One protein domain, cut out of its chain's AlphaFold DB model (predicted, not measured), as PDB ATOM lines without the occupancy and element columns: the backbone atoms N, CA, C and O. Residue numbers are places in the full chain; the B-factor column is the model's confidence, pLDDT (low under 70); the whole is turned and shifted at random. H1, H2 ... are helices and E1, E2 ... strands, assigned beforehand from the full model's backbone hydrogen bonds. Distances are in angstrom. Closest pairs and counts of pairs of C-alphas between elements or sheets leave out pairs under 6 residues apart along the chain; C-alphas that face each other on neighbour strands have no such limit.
ATOM      1  N   GLY A 187     -17.002  47.977 -33.687       84.50
ATOM      2  CA  GLY A 187     -16.435  46.786 -33.049       84.50
ATOM      3  C   GLY A 187     -16.450  45.565 -33.981       84.50
ATOM      4  O   GLY A 187     -17.330  45.432 -34.829       84.50
ATOM      5  N   ILE A 188     -15.524  44.617 -33.787       85.12
ATOM      6  CA  ILE A 188     -15.380  43.407 -34.629       85.12
ATOM      7  C   ILE A 188     -16.708  42.651 -34.795       85.12
ATOM      8  O   ILE A 188     -17.049  42.210 -35.891       85.12
ATOM      9  N   LYS A 189     -17.483  42.500 -33.711       83.69
ATOM     10  CA  LYS A 189     -18.778  41.803 -33.749       83.69
ATOM     11  C   LYS A 189     -19.768  42.499 -34.685       83.69
ATOM     12  O   LYS A 189     -20.434  41.826 -35.463       83.69
ATOM     13  N   GLU A 190     -19.828  43.825 -34.656       84.38
ATOM     14  CA  GLU A 190     -20.708  44.619 -35.518       84.38
ATOM     15  C   GLU A 190     -20.250  44.579 -36.980       84.38
ATOM     16  O   GLU A 190     -21.080  44.401 -37.875       84.38
ATOM     17  N   GLN A 191     -18.935  44.646 -37.221       86.94
ATOM     18  CA  GLN A 191     -18.359  44.472 -38.556       86.94
ATOM     19  C   GLN A 191     -18.749  43.104 -39.141       86.94
ATOM     20  O   GLN A 191     -19.304  43.026 -40.237       86.94
ATOM     21  N   LEU A 192     -18.558  42.016 -38.385       85.81
ATOM     22  CA  LEU A 192     -18.900  40.660 -38.831       85.81
ATOM     23  C   LEU A 192     -20.410  40.453 -39.025       85.81
ATOM     24  O   LEU A 192     -20.812  39.727 -39.933       85.81
ATOM     25  N   VAL A 193     -21.255  41.081 -38.200       85.88
ATOM     26  CA  VAL A 193     -22.719  41.028 -38.359       85.88
ATOM     27  C   VAL A 193     -23.156  41.739 -39.637       85.88
ATOM     28  O   VAL A 193     -23.986  41.199 -40.367       85.88
ATOM     29  N   SER A 194     -22.569  42.896 -39.957       84.56
ATOM     30  CA  SER A 194     -22.901  43.619 -41.192       84.56
ATOM     31  C   SER A 194     -22.523  42.851 -42.465       84.56
ATOM     32  O   SER A 194     -23.178  43.001 -43.492       84.56
ATOM     33  N   LEU A 195     -21.530  41.960 -42.382       85.81
ATOM     34  CA  LEU A 195     -21.085  41.104 -43.485       85.81
ATOM     35  C   LEU A 195     -21.644  39.672 -43.431       85.81
ATOM     36  O   LEU A 195     -21.200  38.813 -44.192       85.81
ATOM     37  N   LYS A 196     -22.631  39.387 -42.572       82.69
ATOM     38  CA  LYS A 196     -23.147  38.024 -42.324       82.69
ATOM     39  C   LYS A 196     -23.694  37.313 -43.573       82.69
ATOM     40  O   LYS A 196     -23.770  36.087 -43.581       82.69
ATOM     41  N   MET A 197     -24.071  38.058 -44.613       84.75
ATOM     42  CA  MET A 197     -24.545  37.498 -45.886       84.75
ATOM     43  C   MET A 197     -23.437  36.810 -46.700       84.75
ATOM     44  O   MET A 197     -23.737  36.016 -47.588       84.75
ATOM     45  N   TYR A 198     -22.165  37.088 -46.403       87.38
ATOM     46  CA  TYR A 198     -21.028  36.532 -47.126       87.38
ATOM     47  C   TYR A 198     -20.419  35.341 -46.385       87.38
ATOM     48  O   TYR A 198     -20.293  35.331 -45.162       87.38
ATOM     49  N   SER A 199     -20.000  34.328 -47.145       84.75
ATOM     50  CA  SER A 199     -19.423  33.100 -46.587       84.75
ATOM     51  C   SER A 199     -17.991  33.285 -46.083       84.75
ATOM     52  O   SER A 199     -17.614  32.632 -45.114       84.75
ATOM     53  N   LYS A 200     -17.206  34.171 -46.711       90.81
ATOM     54  CA  LYS A 200     -15.827  34.505 -46.328       90.81
ATOM     55  C   LYS A 200     -15.697  36.002 -46.091       90.81
ATOM     56  O   LYS A 200     -15.873  36.794 -47.017       90.81
ATOM     57  N   VAL A 201     -15.361  36.386 -44.868       92.50
ATOM     58  CA  VAL A 201     -15.293  37.787 -44.446       92.50
ATOM     59  C   VAL A 201     -14.013  38.066 -43.676       92.50
ATOM     60  O   VAL A 201     -13.497  37.190 -42.979       92.50
ATOM     61  N   ALA A 202     -13.504  39.286 -43.807       91.81
ATOM     62  CA  ALA A 202     -12.369  39.784 -43.051       91.81
ATOM     63  C   ALA A 202     -12.702  41.153 -42.443       91.81
ATOM     64  O   ALA A 202     -13.187  42.050 -43.131       91.81
ATOM     65  N   ALA A 203     -12.439  41.293 -41.152       92.12
ATOM     66  CA  ALA A 203     -12.699  42.465 -40.330       92.12
ATOM     67  C   ALA A 203     -11.392  42.992 -39.723       92.12
ATOM     68  O   ALA A 203     -10.410  42.249 -39.606       92.12
ATOM     69  N   TYR A 204     -11.377  44.264 -39.328       90.38
ATOM     70  CA  TYR A 204     -10.221  44.892 -38.690       90.38
ATOM     71  C   TYR A 204     -10.531  45.288 -37.254       90.38
ATOM     72  O   TYR A 204     -11.509  45.986 -36.992       90.38
ATOM     73  N   ASP A 205      -9.658  44.898 -36.333       86.12
ATOM     74  CA  ASP A 205      -9.706  45.382 -34.964       86.12
ATOM     75  C   ASP A 205      -8.792  46.596 -34.762       86.12
ATOM     76  O   ASP A 205      -7.659  46.627 -35.250       86.12
ATOM     77  N   LYS A 206      -9.247  47.558 -33.948       80.62
ATOM     78  CA  LYS A 206      -8.487  48.767 -33.579       80.62
ATOM     79  C   LYS A 206      -7.140  48.435 -32.922       80.62
ATOM     80  O   LYS A 206      -6.217  49.239 -32.999       80.62
ATOM     81  N   SER A 207      -7.000  47.242 -32.339       79.56
ATOM     82  CA  SER A 207      -5.745  46.729 -31.771       79.56
ATOM     83  C   SER A 207      -4.668  46.361 -32.809       79.56
ATOM     84  O   SER A 207      -3.560  45.976 -32.437       79.56
ATOM     85  N   GLY A 208      -4.947  46.490 -34.113       79.44
ATOM     86  CA  GLY A 208      -3.976  46.194 -35.173       79.44
ATOM     87  C   GLY A 208      -4.031  44.761 -35.698       79.44
ATOM     88  O   GLY A 208      -3.072  44.288 -36.315       79.44
ATOM     89  N   VAL A 209      -5.146  44.080 -35.464       87.56
ATOM     90  CA  VAL A 209      -5.345  42.653 -35.713       87.56
ATOM     91  C   VAL A 209      -6.409  42.464 -36.799       87.56
ATOM     92  O   VAL A 209      -7.367  43.230 -36.876       87.56
ATOM     93  N   ILE A 210      -6.247  41.453 -37.658       90.25
ATOM     94  CA  ILE A 210      -7.249  41.113 -38.684       90.25
ATOM     95  C   ILE A 210      -8.021  39.889 -38.214       90.25
ATOM     96  O   ILE A 210      -7.419  38.888 -37.836       90.25
ATOM     97  N   VAL A 211      -9.345  39.939 -38.284       90.81
ATOM     98  CA  VAL A 211     -10.211  38.806 -37.956       90.81
ATOM     99  C   VAL A 211     -10.829  38.265 -39.231       90.81
ATOM    100  O   VAL A 211     -11.485  39.002 -39.953       90.81
ATOM    101  N   ILE A 212     -10.650  36.978 -39.511       91.88
ATOM    102  CA  ILE A 212     -11.242  36.317 -40.674       91.88
ATOM    103  C   ILE A 212     -12.242  35.247 -40.244       91.88
ATOM    104  O   ILE A 212     -12.010  34.475 -39.313       91.88
ATOM    105  N   LYS A 213     -13.365  35.172 -40.951       90.75
ATOM    106  CA  LYS A 213     -14.395  34.152 -40.749       90.75
ATOM    107  C   LYS A 213     -14.747  33.526 -42.089       90.75
ATOM    108  O   LYS A 213     -14.980  34.231 -43.064       90.75
ATOM    109  N   PHE A 214     -14.740  32.203 -42.133       90.56
ATOM    110  CA  PHE A 214     -14.954  31.415 -43.343       90.56
ATOM    111  C   PHE A 214     -15.524  30.030 -42.980       90.56
ATOM    112  O   PHE A 214     -15.486  29.654 -41.802       90.56
ATOM    113  N   PRO A 215     -16.078  29.264 -43.940       87.94
ATOM    114  CA  PRO A 215     -16.693  27.967 -43.662       87.94
ATOM    115  C   PRO A 215     -15.666  26.933 -43.186       87.94
ATOM    116  O   PRO A 215     -14.537  26.912 -43.660       87.94
ATOM    117  N   ALA A 216     -16.066  26.008 -42.312       83.19
ATOM    118  CA  ALA A 216     -15.164  24.973 -41.785       83.19
ATOM    119  C   ALA A 216     -14.617  24.001 -42.855       83.19
ATOM    120  O   ALA A 216     -13.657  23.278 -42.601       83.19
ATOM    121  N   THR A 217     -15.228  23.978 -44.041       82.62
ATOM    122  CA  THR A 217     -14.795  23.192 -45.206       82.62
ATOM    123  C   THR A 217     -13.692  23.871 -46.020       82.62
ATOM    124  O   THR A 217     -13.203  23.291 -46.986       82.62
ATOM    125  N   ASP A 218     -13.296  25.095 -45.665       86.44
ATOM    126  CA  ASP A 218     -12.267  25.838 -46.385       86.44
ATOM    127  C   ASP A 218     -10.872  25.233 -46.169       86.44
ATOM    128  O   ASP A 218     -10.536  24.781 -45.066       86.44
ATOM    129  N   PHE A 219     -10.035  25.283 -47.206       84.88
ATOM    130  CA  PHE A 219      -8.657  24.790 -47.174       84.88
ATOM    131  C   PHE A 219      -7.803  25.508 -46.115       84.88
ATOM    132  O   PHE A 219      -6.891  24.907 -45.546       84.88
ATOM    133  N   LEU A 220      -8.132  26.765 -45.784       86.44
ATOM    134  CA  LEU A 220      -7.439  27.530 -44.744       86.44
ATOM    135  C   LEU A 220      -7.652  26.977 -43.330       86.44
ATOM    136  O   LEU A 220      -6.888  27.317 -42.427       86.44
ATOM    137  N   THR A 221      -8.644  26.109 -43.114       85.38
ATOM    138  CA  THR A 221      -8.954  25.552 -41.789       85.38
ATOM    139  C   THR A 221      -7.786  24.748 -41.218       85.38
ATOM    140  O   THR A 221      -7.463  24.886 -40.038       85.38
ATOM    141  N   GLN A 222      -7.133  23.920 -42.041       84.12
ATOM    142  CA  GLN A 222      -6.005  23.091 -41.600       84.12
ATOM    143  C   GLN A 222      -4.779  23.949 -41.267       84.12
ATOM    144  O   GLN A 222      -4.141  23.741 -40.238       84.12
ATOM    145  N   GLU A 223      -4.506  24.967 -42.085       84.19
ATOM    146  CA  GLU A 223      -3.416  25.913 -41.845       84.19
ATOM    147  C   GLU A 223      -3.633  26.760 -40.590       84.19
ATOM    148  O   GLU A 223      -2.714  26.930 -39.794       84.19
ATOM    149  N   CYS A 224      -4.845  27.279 -40.381       86.81
ATOM    150  CA  CYS A 224      -5.121  28.133 -39.228       86.81
ATOM    151  C   CYS A 224      -5.052  27.348 -37.906       86.81
ATOM    152  O   CYS A 224      -4.608  27.888 -36.891       86.81
ATOM    153  N   ARG A 225      -5.413  26.055 -37.925       85.62
ATOM    154  CA  ARG A 225      -5.253  25.142 -36.778       85.62
ATOM    155  C   ARG A 225      -3.793  24.862 -36.426       85.62
ATOM    156  O   ARG A 225      -3.509  24.614 -35.260       85.62
ATOM    157  N   ALA A 226      -2.875  24.939 -37.389       84.19
ATOM    158  CA  ALA A 226      -1.441  24.781 -37.140       84.19
ATOM    159  C   ALA A 226      -0.819  25.977 -36.381       84.19
ATOM    160  O   ALA A 226       0.355  25.933 -36.019       84.19
ATOM    161  N   GLY A 227      -1.579  27.056 -36.143       79.62
ATOM    162  CA  GLY A 227      -1.175  28.218 -35.338       79.62
ATOM    163  C   GLY A 227      -0.302  29.246 -36.070       79.62
ATOM    164  O   GLY A 227      -0.225  30.405 -35.656       79.62
ATOM    165  N   VAL A 228       0.326  28.862 -37.184       82.88
ATOM    166  CA  VAL A 228       1.064  29.764 -38.080       82.88
ATOM    167  C   VAL A 228       0.757  29.388 -39.526       82.88
ATOM    168  O   VAL A 228       1.161  28.324 -39.992       82.88
ATOM    169  N   SER A 229       0.093  30.281 -40.262       81.81
ATOM    170  CA  SER A 229      -0.202  30.061 -41.683       81.81
ATOM    171  C   SER A 229       0.905  30.641 -42.561       81.81
ATOM    172  O   SER A 229       1.268  31.820 -42.453       81.81
ATOM    173  N   ARG A 230       1.429  29.818 -43.478       81.06
ATOM    174  CA  ARG A 230       2.432  30.253 -44.464       81.06
ATOM    175  C   ARG A 230       1.800  31.117 -45.550       81.06
ATOM    176  O   ARG A 230       2.439  32.071 -45.994       81.06
ATOM    177  N   TYR A 231       0.556  30.825 -45.934       82.88
ATOM    178  CA  TYR A 231      -0.174  31.611 -46.929       82.88
ATOM    179  C   TYR A 231      -0.554  32.996 -46.404       82.88
ATOM    180  O   TYR A 231      -0.302  33.997 -47.072       82.88
ATOM    181  N   LEU A 232      -1.088  33.065 -45.180       82.00
ATOM    182  CA  LEU A 232      -1.479  34.330 -44.553       82.00
ATOM    183  C   LEU A 232      -0.286  35.089 -43.959       82.00
ATOM    184  O   LEU A 232      -0.432  36.259 -43.619       82.00
ATOM    185  N   LYS A 233       0.888  34.452 -43.835       85.56
ATOM    186  CA  LYS A 233       2.114  35.024 -43.240       85.56
ATOM    187  C   LYS A 233       1.866  35.665 -41.867       85.56
ATOM    188  O   LYS A 233       2.455  36.696 -41.537       85.56
ATOM    189  N   ALA A 234       0.986  35.044 -41.090       87.44
ATOM    190  CA  ALA A 234       0.511  35.532 -39.805       87.44
ATOM    191  C   ALA A 234       0.347  34.370 -38.819       87.44
ATOM    192  O   ALA A 234       0.178  33.211 -39.216       87.44
ATOM    193  N   LYS A 235       0.381  34.695 -37.527       88.62
ATOM    194  CA  LYS A 235      -0.030  33.783 -36.460       88.62
ATOM    195  C   LYS A 235      -1.551  33.751 -36.400       88.62
ATOM    196  O   LYS A 235      -2.181  34.807 -36.442       88.62
ATOM    197  N   THR A 236      -2.116  32.556 -36.305       90.31
ATOM    198  CA  THR A 236      -3.558  32.302 -36.345       90.31
ATOM    199  C   THR A 236      -4.020  31.765 -34.996       90.31
ATOM    200  O   THR A 236      -3.503  30.759 -34.517       90.31
ATOM    201  N   VAL A 237      -5.007  32.412 -34.380       90.00
ATOM    202  CA  VAL A 237      -5.625  31.955 -33.125       90.00
ATOM    203  C   VAL A 237      -7.133  31.923 -33.311       90.00
ATOM    204  O   VAL A 237      -7.703  32.877 -33.829       90.00
ATOM    205  N   PHE A 238      -7.793  30.831 -32.927       88.62
ATOM    206  CA  PHE A 238      -9.253  30.778 -32.979       88.62
ATOM    207  C   PHE A 238      -9.848  31.433 -31.736       88.62
ATOM    208  O   PHE A 238      -9.539  31.023 -30.618       88.62
ATOM    209  N   ASP A 239     -10.725  32.413 -31.933       86.75
ATOM    210  CA  ASP A 239     -11.497  33.013 -30.854       86.75
ATOM    211  C   ASP A 239     -12.906  32.416 -30.831       86.75
ATOM    212  O   ASP A 239     -13.732  32.630 -31.727       86.75
ATOM    213  N   TYR A 240     -13.176  31.655 -29.772       84.88
ATOM    214  CA  TYR A 240     -14.445  30.973 -29.552       84.88
ATOM    215  C   TYR A 240     -15.605  31.934 -29.253       84.88
ATOM    216  O   TYR A 240     -16.755  31.582 -29.508       84.88
ATOM    217  N   SER A 241     -15.328  33.146 -28.762       82.75
ATOM    218  CA  SER A 241     -16.355  34.129 -28.390       82.75
ATOM    219  C   SER A 241     -17.012  34.795 -29.604       82.75
ATOM    220  O   SER A 241     -18.191  35.149 -29.566       82.75
ATOM    221  N   ILE A 242     -16.257  34.948 -30.693       82.75
ATOM    222  CA  ILE A 242     -16.715  35.520 -31.970       82.75
ATOM    223  C   ILE A 242     -16.802  34.478 -33.091       82.75
ATOM    224  O   ILE A 242     -17.299  34.787 -34.178       82.75
ATOM    225  N   GLN A 243     -16.358  33.245 -32.820       86.06
ATOM    226  CA  GLN A 243     -16.294  32.132 -33.769       86.06
ATOM    227  C   GLN A 243     -15.561  32.522 -35.059       86.06
ATOM    228  O   GLN A 243     -16.079  32.359 -36.170       86.06
ATOM    229  N   ALA A 244     -14.372  33.099 -34.903       88.69
ATOM    230  CA  ALA A 244     -13.559  33.588 -36.007       88.69
ATOM    231  C   ALA A 244     -12.066  33.391 -35.724       88.69
ATOM    232  O   ALA A 244     -11.642  33.207 -34.583       88.69
ATOM    233  N   TRP A 245     -11.266  33.426 -36.784       90.25
ATOM    234  CA  TRP A 245      -9.816  33.320 -36.699       90.25
ATOM    235  C   TRP A 245      -9.191  34.703 -36.599       90.25
ATOM    236  O   TRP A 245      -9.426  35.572 -37.433       90.25
ATOM    237  N   ILE A 246      -8.355  34.882 -35.592       90.00
ATOM    238  CA  ILE A 246      -7.585  36.085 -35.335       90.00
ATOM    239  C   ILE A 246      -6.203  35.929 -35.965       90.00
ATOM    240  O   ILE A 246      -5.480  34.974 -35.675       90.00
ATOM    241  N   LEU A 247      -5.831  36.881 -36.817       89.88
ATOM    242  CA  LEU A 247      -4.529  36.978 -37.461       89.88
ATOM    243  C   LEU A 247      -3.703  38.084 -36.801       89.88
ATOM    244  O   LEU A 247      -4.117  39.243 -36.758       89.88
ATOM    245  N   SER A 248      -2.512  37.737 -36.320       86.81
ATOM    246  CA  SER A 248      -1.585  38.670 -35.668       86.81
ATOM    247  C   SER A 248      -0.127  38.394 -36.053       86.81
ATOM    248  O   SER A 248       0.186  37.397 -36.705       86.81
ATOM    249  N   GLY A 249       0.794  39.288 -35.671       81.56
ATOM    250  CA  GLY A 249       2.232  39.090 -35.904       81.56
ATOM    251  C   GLY A 249       2.632  39.097 -37.385       81.56
ATOM    252  O   GLY A 249       3.507  38.333 -37.793       81.56
ATOM    253  N   PHE A 250       1.965  39.923 -38.191       81.50
ATOM    254  CA  PHE A 250       2.226  40.052 -39.623       81.50
ATOM    255  C   PHE A 250       3.663  40.514 -39.889       81.50
ATOM    256  O   PHE A 250       4.103  41.519 -39.332       81.50
ATOM    257  N   LYS A 251       4.369  39.842 -40.809       72.75
ATOM    258  CA  LYS A 251       5.609  40.389 -41.397       72.75
ATOM    259  C   LYS A 251       5.316  41.483 -42.427       72.75
ATOM    260  O   LYS A 251       6.073  42.434 -42.550       72.75
ATOM    261  N   ASP A 252       4.229  41.317 -43.175       79.56
ATOM    262  CA  ASP A 252       3.767  42.231 -44.217       79.56
ATOM    263  C   ASP A 252       2.254  42.049 -44.371       79.56
ATOM    264  O   ASP A 252       1.790  41.062 -44.944       79.56
ATOM    265  N   ILE A 253       1.487  42.984 -43.809       83.06
ATOM    266  CA  ILE A 253       0.022  42.912 -43.796       83.06
ATOM    267  C   ILE A 253      -0.571  43.006 -45.210       83.06
ATOM    268  O   ILE A 253      -1.620  42.423 -45.460       83.06
ATOM    269  N   LEU A 254       0.088  43.709 -46.143       84.75
ATOM    270  CA  LEU A 254      -0.444  43.934 -47.489       84.75
ATOM    271  C   LEU A 254      -0.463  42.629 -48.278       84.75
ATOM    272  O   LEU A 254      -1.459  42.320 -48.923       84.75
ATOM    273  N   LYS A 255       0.571  41.795 -48.130       86.00
ATOM    274  CA  LYS A 255       0.594  40.453 -48.735       86.00
ATOM    275  C   LYS A 255      -0.507  39.543 -48.193       86.00
ATOM    276  O   LYS A 255      -1.064  38.753 -48.953       86.00
ATOM    277  N   THR A 256      -0.827  39.648 -46.902       86.88
ATOM    278  CA  THR A 256      -1.948  38.912 -46.302       86.88
ATOM    279  C   THR A 256      -3.281  39.385 -46.881       86.88
ATOM    280  O   THR A 256      -4.112  38.561 -47.256       86.88
ATOM    281  N   LEU A 257      -3.470  40.699 -47.016       88.19
ATOM    282  CA  LEU A 257      -4.673  41.285 -47.609       88.19
ATOM    283  C   LEU A 257      -4.828  40.908 -49.088       88.19
ATOM    284  O   LEU A 257      -5.898  40.464 -49.490       88.19
ATOM    285  N   ASP A 258      -3.758  40.978 -49.880       87.56
ATOM    286  CA  ASP A 258      -3.778  40.571 -51.288       87.56
ATOM    287  C   ASP A 258      -4.155  39.090 -51.438       87.56
ATOM    288  O   ASP A 258      -4.919  38.720 -52.332       87.56
ATOM    289  N   PHE A 259      -3.655  38.228 -50.546       89.06
ATOM    290  CA  PHE A 259      -4.034  36.819 -50.524       89.06
ATOM    291  C   PHE A 259      -5.520  36.631 -50.197       89.06
ATOM    292  O   PHE A 259      -6.204  35.873 -50.887       89.06
ATOM    293  N   LEU A 260      -6.040  37.321 -49.179       89.31
ATOM    294  CA  LEU A 260      -7.454  37.241 -48.807       89.31
ATOM    295  C   LEU A 260      -8.361  37.739 -49.946       89.31
ATOM    296  O   LEU A 260      -9.345  37.077 -50.278       89.31
ATOM    297  N   GLN A 261      -7.980  38.829 -50.616       88.81
ATOM    298  CA  GLN A 261      -8.711  39.374 -51.761       88.81
ATOM    299  C   GLN A 261      -8.731  38.390 -52.945       88.81
ATOM    300  O   GLN A 261      -9.795  38.113 -53.500       88.81
ATOM    301  N   ARG A 262      -7.586  37.777 -53.288       88.62
ATOM    302  CA  ARG A 262      -7.509  36.727 -54.330       88.62
ATOM    303  C   ARG A 262      -8.377  35.509 -54.004       88.62
ATOM    304  O   ARG A 262      -8.921  34.886 -54.909       88.62
ATOM    305  N   ASN A 263      -8.543  35.197 -52.718       88.12
ATOM    306  CA  ASN A 263      -9.373  34.094 -52.231       88.12
ATOM    307  C   ASN A 263     -10.837  34.486 -51.957       88.12
ATOM    308  O   ASN A 263     -11.564  33.720 -51.315       88.12
ATOM    309  N   LYS A 264     -11.279  35.637 -52.485       88.75
ATOM    310  CA  LYS A 264     -12.663  36.132 -52.435       88.75
ATOM    311  C   LYS A 264     -13.193  36.389 -51.018       88.75
ATOM    312  O   LYS A 264     -14.384  36.210 -50.769       88.75
ATOM    313  N   PHE A 265     -12.333  36.798 -50.086       91.75
ATOM    314  CA  PHE A 265     -12.796  37.345 -48.809       91.75
ATOM    315  C   PHE A 265     -13.357  38.751 -49.017       91.75
ATOM    316  O   PHE A 265     -12.715  39.585 -49.651       91.75
ATOM    317  N   VAL A 266     -14.534  39.013 -48.454       90.06
ATOM    318  CA  VAL A 266     -15.133  40.353 -48.430       90.06
ATOM    319  C   VAL A 266     -14.605  41.113 -47.218       90.06
ATOM    320  O   VAL A 266     -14.605  40.582 -46.106       90.06
ATOM    321  N   PHE A 267     -14.123  42.335 -47.426       91.00
ATOM    322  CA  PHE A 267     -13.539  43.152 -46.366       91.00
ATOM    323  C   PHE A 267     -14.596  44.054 -45.725       91.00
ATOM    324  O   PHE A 267     -15.489  44.569 -46.387       91.00
ATOM    325  N   SER A 268     -14.492  44.251 -44.413       89.44
ATOM    326  CA  SER A 268     -15.185  45.343 -43.722       89.44
ATOM    327  C   SER A 268     -14.661  46.691 -44.213       89.44
ATOM    328  O   SER A 268     -13.470  46.793 -44.525       89.44
ATOM    329  N   LYS A 269     -15.495  47.732 -44.166       84.06
ATOM    330  CA  LYS A 269     -15.098  49.104 -44.522       84.06
ATOM    331  C   LYS A 269     -13.881  49.589 -43.722       84.06
ATOM    332  O   LYS A 269     -13.032  50.310 -44.240       84.06
ATOM    333  N   GLU A 270     -13.758  49.156 -42.471       87.50
ATOM    334  CA  GLU A 270     -12.633  49.441 -41.581       87.50
ATOM    335  C   GLU A 270     -11.331  48.805 -42.093       87.50
ATOM    336  O   GLU A 270     -10.295  49.467 -42.183       87.50
ATOM    337  N   LEU A 271     -11.382  47.532 -42.496       87.12
ATOM    338  CA  LEU A 271     -10.238  46.832 -43.086       87.12
ATOM    339  C   LEU A 271      -9.843  47.415 -44.449       87.12
ATOM    340  O   LEU A 271      -8.650  47.550 -44.719       87.12
ATOM    341  N   GLU A 272     -10.813  47.801 -45.281       85.94
ATOM    342  CA  GLU A 272     -10.566  48.501 -46.552       85.94
ATOM    343  C   GLU A 272      -9.868  49.847 -46.321       85.94
ATOM    344  O   GLU A 272      -8.875  50.155 -46.984       85.94
ATOM    345  N   THR A 273     -10.319  50.598 -45.312       83.69
ATOM    346  CA  THR A 273      -9.722  51.880 -44.918       83.69
ATOM    347  C   THR A 273      -8.261  51.710 -44.489       83.69
ATOM    348  O   THR A 273      -7.377  52.444 -44.935       83.69
ATOM    349  N   ILE A 274      -7.959  50.694 -43.676       85.25
ATOM    350  CA  ILE A 274      -6.586  50.411 -43.228       85.25
ATOM    351  C   ILE A 274      -5.703  49.897 -44.366       85.25
ATOM    352  O   ILE A 274      -4.532  50.277 -44.449       85.25
ATOM    353  N   ALA A 275      -6.245  49.057 -45.250       85.31
ATOM    354  CA  ALA A 275      -5.540  48.583 -46.435       85.31
ATOM    355  C   ALA A 275      -5.115  49.761 -47.324       85.31
ATOM    356  O   ALA A 275      -3.961  49.827 -47.750       85.31
ATOM    357  N   TYR A 276      -6.021  50.716 -47.545       82.31
ATOM    358  CA  TYR A 276      -5.760  51.929 -48.314       82.31
ATOM    359  C   TYR A 276      -4.678  52.806 -47.666       82.31
ATOM    360  O   TYR A 276      -3.671  53.117 -48.304       82.31
ATOM    361  N   LEU A 277      -4.822  53.130 -46.375       81.81
ATOM    362  CA  LEU A 277      -3.855  53.959 -45.643       81.81
ATOM    363  C   LEU A 277      -2.452  53.339 -45.604       81.81
ATOM    364  O   LEU A 277      -1.453  54.054 -45.679       81.81
ATOM    365  N   ARG A 278      -2.350  52.008 -45.494       80.44
ATOM    366  CA  ARG A 278      -1.049  51.323 -45.521       80.44
ATOM    367  C   ARG A 278      -0.433  51.254 -46.915       80.44
ATOM    368  O   ARG A 278       0.786  51.316 -47.004       80.44
ATOM    369  N   ARG A 279      -1.237  51.170 -47.981       81.06
ATOM    370  CA  ARG A 279      -0.741  51.250 -49.367       81.06
ATOM    371  C   ARG A 279      -0.256  52.653 -49.738       81.06
ATOM    372  O   ARG A 279       0.658  52.753 -50.539       81.06
ATOM    373  N   GLN A 280      -0.818  53.715 -49.153       73.81
ATOM    374  CA  GLN A 280      -0.317  55.083 -49.354       73.81
ATOM    375  C   GLN A 280       0.996  55.383 -48.606       73.81
ATOM    376  O   GLN A 280       1.732  56.276 -49.014       73.81
TER     377      GLN A 280
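What this domain is: This is residues 187 to 280 of the 282 residues of an uncharacterized protein of Francisella tularensis (UniProt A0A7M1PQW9). A strongly twisted sheet of four strands makes the core, with H1 over one face and three helices on the other: H2 over the edge strand E3, H4 standing up over the opposite edge strand E1, and H3 between these two helices, beside the strands. The printed part has 94 residues, with four named helices and four named strands in the order H1 E1 E2 H2 E3 E4 H3 H4. The sheet runs E1 E2 E4 E3, all antiparallel, and the class is mixed, helices and strands. The whole is compact and rounded, with a radius of gyration of the C-alphas of 12.0 A and spans of 33 by 28 by 24 A.

How they stand to each other: Start at H1, residues 188 to 194, at a height over the sheet of 8.8 A. It lies over E1, residues 201 to 205, where the closest C-alphas, those of Ile 188 and Asp 205, are 6.0 A apart. E1 forms a hairpin with E2, residues 209 to 213; look for N 203 and O 211, 2.8 A apart and within hydrogen-bond range. On the opposite face from H1 comes H2, residues 220 to 225, which stands up from the sheet over E3, residues 234 to 239; their closest C-alphas, of Cys 224 and Thr 236, are 5.3 A apart. E3 forms a hairpin with E4, residues 244 to 248, where N 246 and O 237 are 2.7 A apart. E4 is also the antiparallel neighbour of E2, with N 212 and O 245 2.8 A apart. E2, H2 and E3 make a split strand-helix-strand unit, two strands running the same way with E4 between them, and its crossover is right-handed. On the same face as H2, H3, residues 253 to 262, has a height of 9.1 A and lies over none of the strands, but only just: 2 of its C-alphas fall on E4. H4, residues 269 to 280, stands up from the sheet over E1, the closest C-alphas being those of Tyr 204 and Leu 271, 4.8 A apart. With residues 275 to 279 alone H4 touches H3, at a steep tilt of 58 degrees, opposite ways; the closest C-alphas are those of Leu 254 and Ala 275, 7.0 A apart. In H1, H2, H3 and H4 every O i to N i+4 pair is within hydrogen-bond range.

Where its parts are: Find C-alpha 188 at (-15.380, 43.407, -34.629), where H1 begins. E3 spans 15.2 A from C-alpha 234 at (0.511, 35.532, -39.805). H3 spans 14.4 A, and H4 runs 16.7 A to C-alpha 280 at (-0.317, 55.083, -49.354).

The domain as a whole: The C-alphas farthest apart, those of Thr 217 and Gln 280, are 35.3 A apart. The printed part has no cut, no link is long, and no printed residue is under 70 in pLDDT.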